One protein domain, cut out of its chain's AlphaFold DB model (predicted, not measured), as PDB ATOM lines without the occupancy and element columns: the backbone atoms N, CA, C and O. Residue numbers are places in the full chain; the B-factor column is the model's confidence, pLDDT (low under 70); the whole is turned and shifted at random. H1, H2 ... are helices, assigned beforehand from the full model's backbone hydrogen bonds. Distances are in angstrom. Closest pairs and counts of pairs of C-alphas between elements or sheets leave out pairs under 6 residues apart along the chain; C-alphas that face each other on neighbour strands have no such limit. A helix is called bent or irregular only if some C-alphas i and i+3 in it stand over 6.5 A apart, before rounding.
ATOM      1  N   GLU A  95     146.840 151.044 106.115       94.38
ATOM      2  CA  GLU A  95     146.125 150.916 107.385       94.38
ATOM      3  C   GLU A  95     147.060 151.142 108.581       94.38
ATOM      4  O   GLU A  95     146.727 151.914 109.476       94.38
ATOM      5  N   GLY A  96     148.256 150.538 108.571       95.19
ATOM      6  CA  GLY A  96     149.257 150.718 109.625       95.19
ATOM      7  C   GLY A  96     149.653 152.182 109.797       95.19
ATOM      8  O   GLY A  96     149.613 152.707 110.908       95.19
ATOM      9  N   LEU A  97     149.922 152.890 108.693       95.88
ATOM     10  CA  LEU A  97     150.180 154.335 108.731       95.88
ATOM     11  C   LEU A  97     148.964 155.136 109.222       95.88
ATOM     12  O   LEU A  97     149.126 156.121 109.942       95.88
ATOM     13  N   GLY A  98     147.748 154.711 108.866       96.19
ATOM     14  CA  GLY A  98     146.506 155.294 109.379       96.19
ATOM     15  C   GLY A  98     146.390 155.182 110.900       96.19
ATOM     16  O   GLY A  98     146.059 156.167 111.559       96.19
ATOM     17  N   LYS A  99     146.744 154.024 111.471       97.31
ATOM     18  CA  LYS A  99     146.770 153.806 112.926       97.31
ATOM     19  C   LYS A  99     147.796 154.696 113.619       97.31
ATOM     20  O   LYS A  99     147.476 155.266 114.656       97.31
ATOM     21  N   VAL A 100     148.986 154.879 113.034       97.56
ATOM     22  CA  VAL A 100     149.979 155.831 113.570       97.56
ATOM     23  C   VAL A 100     149.425 157.255 113.544       97.56
ATOM     24  O   VAL A 100     149.531 157.964 114.539       97.56
ATOM     25  N   ARG A 101     148.778 157.674 112.451       96.75
ATOM     26  CA  ARG A 101     148.178 159.013 112.352       96.75
ATOM     27  C   ARG A 101     147.082 159.251 113.395       96.75
ATOM     28  O   ARG A 101     147.046 160.328 113.979       96.75
ATOM     29  N   LEU A 102     146.222 158.262 113.628       96.69
ATOM     30  CA  LEU A 102     145.183 158.329 114.659       96.69
ATOM     31  C   LEU A 102     145.781 158.331 116.075       96.69
ATOM     32  O   LEU A 102     145.313 159.038 116.958       96.69
ATOM     33  N   TRP A 103     146.861 157.586 116.299       97.69
ATOM     34  CA  TRP A 103     147.586 157.652 117.564       97.69
ATOM     35  C   TRP A 103     148.181 159.042 117.822       97.69
ATOM     36  O   TRP A 103     148.065 159.559 118.927       97.69
ATOM     37  N   ILE A 104     148.745 159.688 116.797       96.94
ATOM     38  CA  ILE A 104     149.249 161.061 116.915       96.94
ATOM     39  C   ILE A 104     148.140 162.037 117.311       96.94
ATOM     40  O   ILE A 104     148.384 162.885 118.163       96.94
ATOM     41  N   SER A 105     146.936 161.930 116.735       95.50
ATOM     42  CA  SER A 105     145.842 162.824 117.136       95.50
ATOM     43  C   SER A 105     145.463 162.625 118.603       95.50
ATOM     44  O   SER A 105     145.201 163.608 119.282       95.50
ATOM     45  N   PHE A 106     145.542 161.402 119.145       95.00
ATOM     46  CA  PHE A 106     145.374 161.200 120.590       95.00
ATOM     47  C   PHE A 106     146.466 161.868 121.427       95.00
ATOM     48  O   PHE A 106     146.154 162.395 122.493       95.00
ATOM     49  N   VAL A 107     147.722 161.869 120.963       95.88
ATOM     50  CA  VAL A 107     148.816 162.583 121.649       95.88
ATOM     51  C   VAL A 107     148.556 164.093 121.676       95.88
ATOM     52  O   VAL A 107     148.858 164.738 122.674       95.88
ATOM     53  N   GLU A 108     148.003 164.653 120.599       94.50
ATOM     54  CA  GLU A 108     147.722 166.092 120.481       94.50
ATOM     55  C   GLU A 108     146.451 166.538 121.212       94.50
ATOM     56  O   GLU A 108     146.432 167.621 121.788       94.50
ATOM     57  N   GLU A 109     145.385 165.736 121.169       94.31
ATOM     58  CA  GLU A 109     144.090 166.057 121.788       94.31
ATOM     59  C   GLU A 109     144.079 165.817 123.296       94.31
ATOM     60  O   GLU A 109     143.342 166.481 124.025       94.31
ATOM     61  N   LYS A 110     144.854 164.831 123.756       91.75
ATOM     62  CA  LYS A 110     144.973 164.473 125.167       91.75
ATOM     63  C   LYS A 110     146.401 164.741 125.614       91.75
ATOM     64  O   LYS A 110     146.770 165.880 125.874       91.75
ATOM     65  N   ASP A 111     147.203 163.690 125.671       93.44
ATOM     66  CA  ASP A 111     148.608 163.742 126.023       93.44
ATOM     67  C   ASP A 111     149.281 162.416 125.630       93.44
ATOM     68  O   ASP A 111     148.624 161.416 125.305       93.44
ATOM     69  N   PHE A 112     150.613 162.390 125.670       95.75
ATOM     70  CA  PHE A 112     151.380 161.196 125.321       95.75
ATOM     71  C   PHE A 112     151.148 160.028 126.291       95.75
ATOM     72  O   PHE A 112     151.089 158.885 125.843       95.75
ATOM     73  N   ALA A 113     150.984 160.278 127.593       95.38
ATOM     74  CA  ALA A 113     150.778 159.228 128.588       95.38
ATOM     75  C   ALA A 113     149.440 158.503 128.382       95.38
ATOM     76  O   ALA A 113     149.397 157.271 128.412       95.38
ATOM     77  N   THR A 114     148.370 159.238 128.102       94.12
ATOM     78  CA  THR A 114     147.039 158.731 127.766       94.12
ATOM     79  C   THR A 114     147.056 157.995 126.428       94.12
ATOM     80  O   THR A 114     146.480 156.914 126.303       94.12
ATOM     81  N   ALA A 115     147.777 158.510 125.429       96.62
ATOM     82  CA  ALA A 115     147.903 157.860 124.124       96.62
ATOM     83  C   ALA A 115     148.610 156.489 124.184       96.62
ATOM     84  O   ALA A 115     148.471 155.690 123.255       96.62
ATOM     85  N   LEU A 116     149.340 156.173 125.261       97.06
ATOM     86  CA  LEU A 116     149.915 154.839 125.464       97.06
ATOM     87  C   LEU A 116     148.861 153.763 125.753       97.06
ATOM     88  O   LEU A 116     149.191 152.589 125.641       97.06
ATOM     89  N   ASP A 117     147.622 154.113 126.103       94.94
ATOM     90  CA  ASP A 117     146.531 153.136 126.286       94.94
ATOM     91  C   ASP A 117     145.720 152.906 125.008       94.94
ATOM     92  O   ASP A 117     144.706 152.207 125.012       94.94
ATOM     93  N   TYR A 118     146.157 153.487 123.891       95.69
ATOM     94  CA  TYR A 118     145.514 153.274 122.610       95.69
ATOM     95  C   TYR A 118     145.524 151.783 122.237       95.69
ATOM     96  O   TYR A 118     146.574 151.147 122.188       95.69
ATOM     97  N   LYS A 119     144.344 151.226 121.941       95.38
ATOM     98  CA  LYS A 119     144.154 149.789 121.686       95.38
ATOM     99  C   LYS A 119     145.082 149.234 120.598       95.38
ATOM    100  O   LYS A 119     145.579 148.124 120.731       95.38
ATOM    101  N   GLU A 120     145.327 150.019 119.552       97.38
ATOM    102  CA  GLU A 120     146.156 149.627 118.405       97.38
ATOM    103  C   GLU A 120     147.622 150.090 118.552       97.38
ATOM    104  O   GLU A 120     148.355 150.209 117.566       97.38
ATOM    105  N   LEU A 121     148.075 150.412 119.774       97.62
ATOM    106  CA  LEU A 121     149.468 150.795 120.030       97.62
ATOM    107  C   LEU A 121     150.490 149.748 119.533       97.62
ATOM    108  O   LEU A 121     151.531 150.164 119.015       97.62
ATOM    109  N   PRO A 122     150.256 148.420 119.624       97.56
ATOM    110  CA  PRO A 122     151.182 147.435 119.062       97.56
ATOM    111  C   PRO A 122     151.428 147.630 117.558       97.56
ATOM    112  O   PRO A 122     152.573 147.588 117.099       97.56
ATOM    113  N   GLU A 123     150.381 147.912 116.785       97.25
ATOM    114  CA  GLU A 123     150.447 148.190 115.350       97.25
ATOM    115  C   GLU A 123     151.139 149.522 115.057       97.25
ATOM    116  O   GLU A 123     151.890 149.620 114.078       97.25
ATOM    117  N   VAL A 124     150.927 150.529 115.910       97.94
ATOM    118  CA  VAL A 124     151.628 151.821 115.847       97.94
ATOM    119  C   VAL A 124     153.128 151.611 116.023       97.94
ATOM    120  O   VAL A 124     153.910 152.010 115.158       97.94
ATOM    121  N   ILE A 125     153.537 150.924 117.095       98.00
ATOM    122  CA  ILE A 125     154.945 150.622 117.385       98.00
ATOM    123  C   ILE A 125     155.556 149.825 116.232       98.00
ATOM    124  O   ILE A 125     156.624 150.187 115.741       98.00
ATOM    125  N   ARG A 126     154.874 148.779 115.748       97.69
ATOM    126  CA  ARG A 126     155.346 147.971 114.613       97.69
ATOM    127  C   ARG A 126     155.592 148.831 113.374       97.69
ATOM    128  O   ARG A 126     156.635 148.692 112.743       97.69
ATOM    129  N   SER A 127     154.665 149.728 113.048       97.25
ATOM    130  CA  SER A 127     154.783 150.607 111.880       97.25
ATOM    131  C   SER A 127     155.940 151.602 112.032       97.25
ATOM    132  O   SER A 127     156.734 151.765 111.111       97.25
ATOM    133  N   LEU A 128     156.103 152.213 113.209       97.19
ATOM    134  CA  LEU A 128     157.225 153.118 113.480       97.19
ATOM    135  C   LEU A 128     158.581 152.399 113.406       97.19
ATOM    136  O   LEU A 128     159.536 152.947 112.866       97.19
ATOM    137  N   LEU A 129     158.673 151.165 113.913       97.25
ATOM    138  CA  LEU A 129     159.912 150.380 113.915       97.25
ATOM    139  C   LEU A 129     160.356 149.925 112.519       97.25
ATOM    140  O   LEU A 129     161.554 149.733 112.301       97.25
ATOM    141  N   LEU A 130     159.412 149.732 111.595       96.88
ATOM    142  CA  LEU A 130     159.700 149.329 110.217       96.88
ATOM    143  C   LEU A 130     160.254 150.483 109.372       96.88
ATOM    144  O   LEU A 130     161.000 150.232 108.428       96.88
ATOM    145  N   ILE A 131     159.919 151.734 109.700       95.38
ATOM    146  CA  ILE A 131     160.389 152.914 108.970       95.38
ATOM    147  C   ILE A 131     161.738 153.366 109.551       95.38
ATOM    148  O   ILE A 131     161.777 153.812 110.699       95.38
ATOM    149  N   PRO A 132     162.856 153.305 108.797       94.50
ATOM    150  CA  PRO A 132     164.184 153.598 109.344       94.50
ATOM    151  C   PRO A 132     164.302 154.978 110.000       94.50
ATOM    152  O   PRO A 132     164.842 155.087 111.101       94.50
ATOM    153  N   SER A 133     163.746 156.014 109.366       93.38
ATOM    154  CA  SER A 133     163.724 157.394 109.873       93.38
ATOM    155  C   SER A 133     162.879 157.555 111.142       93.38
ATOM    156  O   SER A 133     163.162 158.437 111.949       93.38
ATOM    157  N   LEU A 134     161.901 156.674 111.384       95.56
ATOM    158  CA  LEU A 134     160.992 156.725 112.538       95.56
ATOM    159  C   LEU A 134     161.285 155.671 113.613       95.56
ATOM    160  O   LEU A 134     160.666 155.684 114.679       95.56
ATOM    161  N   LYS A 135     162.259 154.784 113.385       95.81
ATOM    162  CA  LYS A 135     162.569 153.657 114.278       95.81
ATOM    163  C   LYS A 135     162.828 154.087 115.720       95.81
ATOM    164  O   LYS A 135     162.385 153.423 116.654       95.81
ATOM    165  N   HIS A 136     163.525 155.204 115.908       94.88
ATOM    166  CA  HIS A 136     163.819 155.745 117.231       94.88
ATOM    167  C   HIS A 136     162.546 156.147 118.001       94.88
ATOM    168  O   HIS A 136     162.474 155.905 119.203       94.88
ATOM    169  N   PHE A 137     161.508 156.647 117.320       95.19
ATOM    170  CA  PHE A 137     160.198 156.884 117.936       95.19
ATOM    171  C   PHE A 137     159.518 155.582 118.336       95.19
ATOM    172  O   PHE A 137     159.011 155.484 119.447       95.19
ATOM    173  N   GLY A 138     159.551 154.561 117.476       96.50
ATOM    174  CA  GLY A 138     159.004 153.244 117.813       96.50
ATOM    175  C   GLY A 138     159.632 152.661 119.086       96.50
ATOM    176  O   GLY A 138     158.919 152.138 119.942       96.50
ATOM    177  N   ILE A 139     160.951 152.819 119.250       97.56
ATOM    178  CA  ILE A 139     161.678 152.424 120.467       97.56
ATOM    179  C   ILE A 139     161.222 153.260 121.670       97.56
ATOM    180  O   ILE A 139     160.902 152.688 122.711       97.56
ATOM    181  N   ALA A 140     161.140 154.585 121.524       97.25
ATOM    182  CA  ALA A 140     160.728 155.486 122.599       97.25
ATOM    183  C   ALA A 140     159.305 155.190 123.101       97.25
ATOM    184  O   ALA A 140     159.076 155.091 124.306       97.25
ATOM    185  N   VAL A 141     158.355 154.979 122.185       97.69
ATOM    186  CA  VAL A 141     156.967 154.612 122.507       97.69
ATOM    187  C   VAL A 141     156.921 153.256 123.214       97.69
ATOM    188  O   VAL A 141     156.238 153.109 124.227       97.69
ATOM    189  N   GLN A 142     157.689 152.271 122.736       98.12
ATOM    190  CA  GLN A 142     157.769 150.956 123.374       98.12
ATOM    191  C   GLN A 142     158.353 151.031 124.795       98.12
ATOM    192  O   GLN A 142     157.856 150.358 125.697       98.12
ATOM    193  N   GLN A 143     159.398 151.833 125.010       98.19
ATOM    194  CA  GLN A 143     159.993 152.047 126.334       98.19
ATOM    195  C   GLN A 143     159.019 152.754 127.279       98.19
ATOM    196  O   GLN A 143     158.803 152.283 128.394       98.19
ATOM    197  N   ALA A 144     158.363 153.819 126.814       98.00
ATOM    198  CA  ALA A 144     157.374 154.550 127.599       98.00
ATOM    199  C   ALA A 144     156.200 153.648 128.010       98.00
ATOM    200  O   ALA A 144     155.784 153.667 129.170       98.00
ATOM    201  N   ARG A 145     155.722 152.788 127.095       97.88
ATOM    202  CA  ARG A 145     154.683 151.799 127.403       97.88
ATOM    203  C   ARG A 145     155.129 150.825 128.492       97.88
ATOM    204  O   ARG A 145     154.388 150.625 129.445       97.88
ATOM    205  N   LYS A 146     156.348 150.280 128.405       97.88
ATOM    206  CA  LYS A 146     156.897 149.370 129.429       97.88
ATOM    207  C   LYS A 146     156.989 150.023 130.810       97.88
ATOM    208  O   LYS A 146     156.679 149.372 131.805       97.88
ATOM    209  N   ILE A 147     157.400 151.292 130.877       98.12
ATOM    210  CA  ILE A 147     157.446 152.043 132.141       98.12
ATOM    211  C   ILE A 147     156.036 152.169 132.723       98.12
ATOM    212  O   ILE A 147     155.821 151.832 133.888       98.12
ATOM    213  N   LYS A 148     155.065 152.586 131.900       97.25
ATOM    214  CA  LYS A 148     153.670 152.712 132.326       97.25
ATOM    215  C   LYS A 148     153.099 151.375 132.798       97.25
ATOM    216  O   LYS A 148     152.565 151.312 133.899       97.25
ATOM    217  N   ASP A 149     153.292 150.300 132.038       96.38
ATOM    218  CA  ASP A 149     152.847 148.950 132.409       96.38
ATOM    219  C   ASP A 149     153.447 148.482 133.740       96.38
ATOM    220  O   ASP A 149     152.766 147.844 134.540       96.38
ATOM    221  N   SER A 150     154.710 148.820 134.011       97.25
ATOM    222  CA  SER A 150     155.368 148.503 135.281       97.25
ATOM    223  C   SER A 150     154.730 149.248 136.460       97.25
ATOM    224  O   SER A 150     154.415 148.641 137.484       97.25
ATOM    225  N   ILE A 151     154.471 150.551 136.307       96.12
ATOM    226  CA  ILE A 151     153.854 151.398 137.344       96.12
ATOM    227  C   ILE A 151     152.386 151.007 137.581       96.12
ATOM    228  O   ILE A 151     151.914 150.956 138.720       96.12
ATOM    229  N   PHE A 152     151.665 150.673 136.513       95.38
ATOM    230  CA  PHE A 152     150.261 150.262 136.542       95.38
ATOM    231  C   PHE A 152     150.075 148.746 136.705       95.38
ATOM    232  O   PHE A 152     148.952 148.248 136.657       95.38
ATOM    233  N   LYS A 153     151.140 147.989 136.991       94.00
ATOM    234  CA  LYS A 153     151.047 146.544 137.220       94.00
ATOM    235  C   LYS A 153     150.069 146.229 138.356       94.00
ATOM    236  O   LYS A 153     150.206 146.750 139.464       94.00
ATOM    237  N   GLY A 154     149.086 145.375 138.076       88.75
ATOM    238  CA  GLY A 154     148.045 145.001 139.038       88.75
ATOM    239  C   GLY A 154     147.075 146.132 139.394       88.75
ATOM    240  O   GLY A 154     146.431 146.048 140.431       88.75
ATOM    241  N   TYR A 155     147.022 147.207 138.600       89.62
ATOM    242  CA  TYR A 155     145.924 148.166 138.658       89.62
ATOM    243  C   TYR A 155     144.676 147.567 138.001       89.62
ATOM    244  O   TYR A 155     144.778 146.850 137.004       89.62
ATOM    245  N   SER A 156     143.517 147.900 138.548       88.00
ATOM    246  CA  SER A 156     142.204 147.565 138.016       88.00
ATOM    247  C   SER A 156     141.235 148.703 138.334       88.00
ATOM    248  O   SER A 156     141.430 149.441 139.301       88.00
ATOM    249  N   ASP A 157     140.209 148.869 137.500       81.50
ATOM    250  CA  ASP A 157     139.288 150.017 137.565       81.50
ATOM    251  C   ASP A 157     138.371 150.007 138.807       81.50
ATOM    252  O   ASP A 157     137.662 150.976 139.067       81.50
ATOM    253  N   ASP A 158     138.377 148.922 139.585       86.75
ATOM    254  CA  ASP A 158     137.703 148.784 140.881       86.75
ATOM    255  C   ASP A 158     138.523 149.348 142.059       86.75
ATOM    256  O   ASP A 158     138.008 149.461 143.175       86.75
ATOM    257  N   LEU A 159     139.786 149.727 141.830       86.31
ATOM    258  CA  LEU A 159     140.616 150.414 142.819       86.31
ATOM    259  C   LEU A 159     140.193 151.881 142.990       86.31
ATOM    260  O   LEU A 159     139.592 152.499 142.112       86.31
ATOM    261  N   SER A 160     140.532 152.467 144.141       90.81
ATOM    262  CA  SER A 160     140.140 153.841 144.462       90.81
ATOM    263  C   SER A 160     140.771 154.880 143.527       90.81
ATOM    264  O   SER A 160     141.860 154.695 142.975       90.81
ATOM    265  N   ILE A 161     140.110 156.039 143.433       90.00
ATOM    266  CA  ILE A 161     140.634 157.214 142.722       90.00
ATOM    267  C   ILE A 161     142.001 157.630 143.290       90.00
ATOM    268  O   ILE A 161     142.887 158.003 142.527       90.00
ATOM    269  N   ASP A 162     142.224 157.503 144.601       92.06
ATOM    270  CA  ASP A 162     143.513 157.834 145.221       92.06
ATOM    271  C   ASP A 162     144.657 156.953 144.702       92.06
ATOM    272  O   ASP A 162     145.768 157.438 144.479       92.06
ATOM    273  N   GLU A 163     144.401 155.662 144.469       90.69
ATOM    274  CA  GLU A 163     145.403 154.751 143.911       90.69
ATOM    275  C   GLU A 163     145.682 155.066 142.436       90.69
ATOM    276  O   GLU A 163     146.838 155.041 142.005       90.69
ATOM    277  N   PHE A 164     144.653 155.456 141.677       90.31
ATOM    278  CA  PHE A 164     144.825 155.987 140.324       90.31
ATOM    279  C   PHE A 164     145.707 157.246 140.322       90.31
ATOM    280  O   PHE A 164     146.693 157.313 139.583       90.31
ATOM    281  N   VAL A 165     145.414 158.227 141.183       91.94
ATOM    282  CA  VAL A 165     146.197 159.471 141.300       91.94
ATOM    283  C   VAL A 165     147.639 159.163 141.697       91.94
ATOM    284  O   VAL A 165     148.570 159.643 141.055       91.94
ATOM    285  N   ARG A 166     147.852 158.301 142.697       93.94
ATOM    286  CA  ARG A 166     149.190 157.915 143.168       93.94
ATOM    287  C   ARG A 166     150.059 157.327 142.059       93.94
ATOM    288  O   ARG A 166     151.259 157.599 142.013       93.94
ATOM    289  N   ARG A 167     149.488 156.499 141.182       93.19
ATOM    290  CA  ARG A 167     150.229 155.890 140.066       93.19
ATOM    291  C   ARG A 167     150.529 156.884 138.953       93.19
ATOM    292  O   ARG A 167     151.629 156.833 138.414       93.19
ATOM    293  N   ASN A 168     149.613 157.806 138.666       92.94
ATOM    294  CA  ASN A 168     149.884 158.894 137.726       92.94
ATOM    295  C   ASN A 168     151.003 159.809 138.238       92.94
ATOM    296  O   ASN A 168     151.952 160.038 137.503       92.94
ATOM    297  N   VAL A 169     150.996 160.186 139.523       94.75
ATOM    298  CA  VAL A 169     152.106 160.950 140.130       94.75
ATOM    299  C   VAL A 169     153.440 160.211 139.978       94.75
ATOM    300  O   VAL A 169     154.436 160.795 139.569       94.75
ATOM    301  N   ARG A 170     153.469 158.894 140.227       95.94
ATOM    302  CA  ARG A 170     154.685 158.084 140.017       95.94
ATOM    303  C   ARG A 170     155.155 158.064 138.563       95.94
ATOM    304  O   ARG A 170     156.359 157.981 138.331       95.94
ATOM    305  N   LEU A 171     154.230 158.056 137.606       96.38
ATOM    306  CA  LEU A 171     154.549 158.100 136.180       96.38
ATOM    307  C   LEU A 171     155.122 159.466 135.798       96.38
ATOM    308  O   LEU A 171     156.156 159.522 135.132       96.38
ATOM    309  N   ASP A 172     154.493 160.535 136.281       93.50
ATOM    310  CA  ASP A 172     154.925 161.912 136.061       93.50
ATOM    311  C   ASP A 172     156.308 162.168 136.662       93.50
ATOM    312  O   ASP A 172     157.129 162.812 136.018       93.50
ATOM    313  N   ASP A 173     156.620 161.598 137.829       96.19
ATOM    314  CA  ASP A 173     157.927 161.718 138.494       96.19
ATOM    315  C   ASP A 173     159.017 160.802 137.898       96.19
ATOM    316  O   ASP A 173     160.203 160.917 138.235       96.19
ATOM    317  N   HIS A 174     158.665 159.876 137.000       97.94
ATOM    318  CA  HIS A 174     159.627 158.932 136.436       97.94
ATOM    319  C   HIS A 174     160.543 159.620 135.409       97.94
ATOM    320  O   HIS A 174     160.166 159.855 134.259       97.94
ATOM    321  N   LEU A 175     161.799 159.889 135.786       97.12
ATOM    322  CA  LEU A 175     162.762 160.671 134.988       97.12
ATOM    323  C   LEU A 175     162.929 160.202 133.534       97.12
ATOM    324  O   LEU A 175     163.034 161.018 132.618       97.12
ATOM    325  N   GLU A 176     162.988 158.891 133.294       97.56
ATOM    326  CA  GLU A 176     163.091 158.362 131.928       97.56
ATOM    327  C   GLU A 176     161.797 158.589 131.139       97.56
ATOM    328  O   GLU A 176     161.846 158.934 129.960       97.56
ATOM    329  N   PHE A 177     160.642 158.489 131.802       98.00
ATOM    330  CA  PHE A 177     159.351 158.710 131.164       98.00
ATOM    331  C   PHE A 177     159.206 160.173 130.752       98.00
ATOM    332  O   PHE A 177     158.869 160.440 129.606       98.00
ATOM    333  N   GLN A 178     159.581 161.116 131.623       97.31
ATOM    334  CA  GLN A 178     159.607 162.548 131.300       97.31
ATOM    335  C   GLN A 178     160.477 162.855 130.070       97.31
ATOM    336  O   GLN A 178     160.093 163.645 129.203       97.31
ATOM    337  N   LYS A 179     161.653 162.218 129.959       96.94
ATOM    338  CA  LYS A 179     162.541 162.380 128.795       96.94
ATOM    339  C   LYS A 179     161.885 161.868 127.515       96.94
ATOM    340  O   LYS A 179     161.898 162.574 126.507       96.94
ATOM    341  N   LEU A 180     161.296 160.672 127.560       96.88
ATOM    342  CA  LEU A 180     160.589 160.075 126.423       96.88
ATOM    343  C   LEU A 180     159.368 160.913 126.028       96.88
ATOM    344  O   LEU A 180     159.202 161.233 124.852       96.88
ATOM    345  N   TYR A 181     158.580 161.350 127.011       95.81
ATOM    346  CA  TYR A 181     157.421 162.222 126.840       95.81
ATOM    347  C   TYR A 181     157.797 163.504 126.102       95.81
ATOM    348  O   TYR A 181     157.186 163.855 125.088       95.81
ATOM    349  N   LYS A 182     158.843 164.194 126.571       94.62
ATOM    350  CA  LYS A 182     159.330 165.422 125.937       94.62
ATOM    351  C   LYS A 182     159.842 165.153 124.523       94.62
ATOM    352  O   LYS A 182     159.526 165.909 123.609       94.62
ATOM    353  N   SER A 183     160.608 164.079 124.336       93.38
ATOM    354  CA  SER A 183     161.176 163.713 123.034       93.38
ATOM    355  C   SER A 183     160.100 163.442 121.983       93.38
ATOM    356  O   SER A 183     160.223 163.913 120.852       93.38
ATOM    357  N   VAL A 184     159.055 162.688 122.336       92.06
ATOM    358  CA  VAL A 184     157.957 162.359 121.419       92.06
ATOM    359  C   VAL A 184     157.120 163.599 121.123       92.06
ATOM    360  O   VAL A 184     156.909 163.914 119.954       92.06
ATOM    361  N   THR A 185     156.720 164.350 122.154       91.56
ATOM    362  CA  THR A 185     155.868 165.542 121.999       91.56
ATOM    363  C   THR A 185     156.527 166.619 121.128       91.56
ATOM    364  O   THR A 185     155.878 167.182 120.250       91.56
ATOM    365  N   LEU A 186     157.835 166.863 121.287       92.31
ATOM    366  CA  LEU A 186     158.572 167.832 120.456       92.31
ATOM    367  C   LEU A 186     158.733 167.397 118.993       92.31
ATOM    368  O   LEU A 186     159.062 168.221 118.142       92.31
ATOM    369  N   SER A 187     158.502 166.121 118.695       91.88
ATOM    370  CA  SER A 187     158.767 165.541 117.380       91.88
ATOM    371  C   SER A 187     157.504 165.139 116.622       91.88
ATOM    372  O   SER A 187     157.595 164.489 115.581       91.88
ATOM    373  N   ILE A 188     156.319 165.532 117.096       93.81
ATOM    374  CA  ILE A 188     155.052 165.183 116.439       93.81
ATOM    375  C   ILE A 188     154.981 165.720 115.006       93.81
ATOM    376  O   ILE A 188     154.574 164.993 114.102       93.81
ATOM    377  N   ILE A 189     155.422 166.960 114.775       93.06
ATOM    378  CA  ILE A 189     155.434 167.575 113.439       93.06
ATOM    379  C   ILE A 189     156.328 166.793 112.460       93.06
ATOM    380  O   ILE A 189     155.791 166.302 111.465       93.06
ATOM    381  N   PRO A 190     157.637 166.595 112.722       92.56
ATOM    382  CA  PRO A 190     158.488 165.851 111.792       92.56
ATOM    383  C   PRO A 190     158.032 164.396 111.612       92.56
ATOM    384  O   PRO A 190     158.140 163.843 110.519       92.56
ATOM    385  N   LEU A 191     157.452 163.779 112.647       94.62
ATOM    386  CA  LEU A 191     156.875 162.439 112.550       94.62
ATOM    387  C   LEU A 191     155.667 162.407 111.594       94.62
ATOM    388  O   LEU A 191     155.571 161.503 110.763       94.62
ATOM    389  N   LYS A 192     154.767 163.399 111.652       95.31
ATOM    390  CA  LYS A 192     153.642 163.531 110.706       95.31
ATOM    391  C   LYS A 192     154.114 163.732 109.270       95.31
ATOM    392  O   LYS A 192     153.544 163.127 108.362       95.31
ATOM    393  N   GLU A 193     155.111 164.585 109.058       93.12
ATOM    394  CA  GLU A 193     155.660 164.862 107.726       93.12
ATOM    395  C   GLU A 193     156.205 163.588 107.080       93.12
ATOM    396  O   GLU A 193     155.804 163.234 105.970       93.12
ATOM    397  N   GLU A 194     157.024 162.838 107.813       94.19
ATOM    398  CA  GLU A 194     157.602 161.591 107.320       94.19
ATOM    399  C   GLU A 194     156.531 160.518 107.058       94.19
ATOM    400  O   GLU A 194     156.547 159.849 106.024       94.19
ATOM    401  N   LEU A 195     155.528 160.387 107.934       95.19
ATOM    402  CA  LEU A 195     154.398 159.482 107.688       95.19
ATOM    403  C   LEU A 195     153.621 159.849 106.425       95.19
ATOM    404  O   LEU A 195     153.234 158.958 105.668       95.19
ATOM    405  N   ASN A 196     153.394 161.141 106.185       93.00
ATOM    406  CA  ASN A 196     152.698 161.608 104.989       93.00
ATOM    407  C   ASN A 196     153.499 161.297 103.719       93.00
ATOM    408  O   ASN A 196     152.899 160.861 102.734       93.00
ATOM    409  N   ARG A 197     154.834 161.436 103.754       93.38
ATOM    410  CA  ARG A 197     155.718 161.019 102.651       93.38
ATOM    411  C   ARG A 197     155.567 159.536 102.335       93.38
ATOM    412  O   ARG A 197     155.377 159.171 101.177       93.38
ATOM    413  N   HIS A 198     155.574 158.667 103.344       94.50
ATOM    414  CA  HIS A 198     155.345 157.242 103.100       94.50
ATOM    415  C   HIS A 198     153.927 156.968 102.593       94.50
ATOM    416  O   HIS A 198     153.759 156.194 101.655       94.50
ATOM    417  N   ARG A 199     152.908 157.611 103.175       92.69
ATOM    418  CA  ARG A 199     151.501 157.362 102.841       92.69
ATOM    419  C   ARG A 199     151.150 157.763 101.414       92.69
ATOM    420  O   ARG A 199     150.400 157.028 100.781       92.69
ATOM    421  N   ARG A 200     151.661 158.897 100.920       92.56
ATOM    422  CA  ARG A 200     151.356 159.389  99.561       92.56
ATOM    423  C   ARG A 200     151.987 158.538  98.456       92.56
ATOM    424  O   ARG A 200     151.450 158.494  97.359       92.56
ATOM    425  N   ASN A 201     153.080 157.837  98.763       91.94
ATOM    426  CA  ASN A 201     153.768 156.944  97.827       91.94
ATOM    427  C   ASN A 201     153.286 155.484  97.889       91.94
ATOM    428  O   ASN A 201     153.760 154.641  97.128       91.94
ATOM    429  N   MET A 202     152.336 155.167  98.773       87.12
ATOM    430  CA  MET A 202     151.633 153.885  98.741       87.12
ATOM    431  C   MET A 202     150.565 153.921  97.653       87.12
ATOM    432  O   MET A 202     149.561 154.620  97.804       87.12
TER     433      MET A 202
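What this domain is: This is residues 95 to 202 of the 203 residues of an uncharacterized protein of Dysgonomonas capnocytophagoides (UniProt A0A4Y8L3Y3). One long helix, H4, runs along an elongated body of helices, with H3 folded back beside its beginning and H5 folded back at its other end. From H5 the chain returns through H6, which crosses H4, and then H7; H1 packs between H3 and H7, and the little H2 lies near the middle. Residues 157 to 162, of which 161 to 162 belong to H5, stick out at the H5 end. The printed part has 108 residues, with seven named helices in the order H1 to H7 and no named strand, and its class is all helix. It is compact, with a radius of gyration of the C-alphas of 14.6 A, and spans 49 by 26 by 22 A.

Where its parts are: H1, residues 95 to 109, begins with C-alpha 95 at (146.125, 150.916, 107.385) and is 21.0 A long. H2 is residues 112 to 115, and H3, residues 121 to 130, is 14.3 A long. H4, residues 132 to 151, is 29.9 A long and ends with C-alpha 151 at (153.854, 151.398, 137.344). It is irregular, with C-alphas 133 and 136 lying 7.5 A apart. H5 is residues 161 to 172, 16.5 A, and H6 is residues 175 to 185, 15.5 A. H7, residues 188 to 200, is 18.2 A long and ends with C-alpha 200 at (151.356, 159.389, 99.561).

How they stand to each other: H4 is the hub, touching four other helices. With residues 134 to 142 alone it touches H3, a helical hairpin at a shallow tilt of 32 degrees; their closest C-alphas, of Leu 129 and Lys 135, are 4.2 A apart. H4 and H5 are a helical hairpin too, touching with residues 147 to 151 and 167 to 171 alone, at a steep tilt of 40 degrees, closest at C-alphas 151 and 167, 6.4 A. H6 touches H4 at a steep tilt of 42 degrees, opposite ways, closest at C-alphas 144 and 177, 5.8 A. H7 only just touches H4, with 3 pairs of C-alphas within 8 A; the closest, of Leu 134 and Leu 191, are 7.0 A apart. H1 touches H3 at a steep tilt of 64 degrees, closest at C-alphas 100 and 124, 4.9 A, and touches H7 at a shallow tilt of 24 degrees, opposite ways, closest at C-alphas 97 and 195, 6.7 A. H2 touches H1, closest at C-alphas 115 and 107, 5.4 A, and H6, closest at C-alphas 112 and 181, 6.3 A. H1 and H4 are apart. In H1, H3, H5, H6 and H7 every O i to N i+4 pair is within hydrogen-bond range, in H4 14 of 16 are, and H2 is too short for such a pair.

The domain as a whole: The farthest C-alphas, of Ser 160 and Asn 201, are 48.7 A apart, while those of Glu 95 and Met 202 are 10.7 A apart. The printed part has no cut. The link from H4 to H5, 9 residues, is short; the other links are tight. Mean pLDDT of the printed part is 94.8, and no printed residue is under 70.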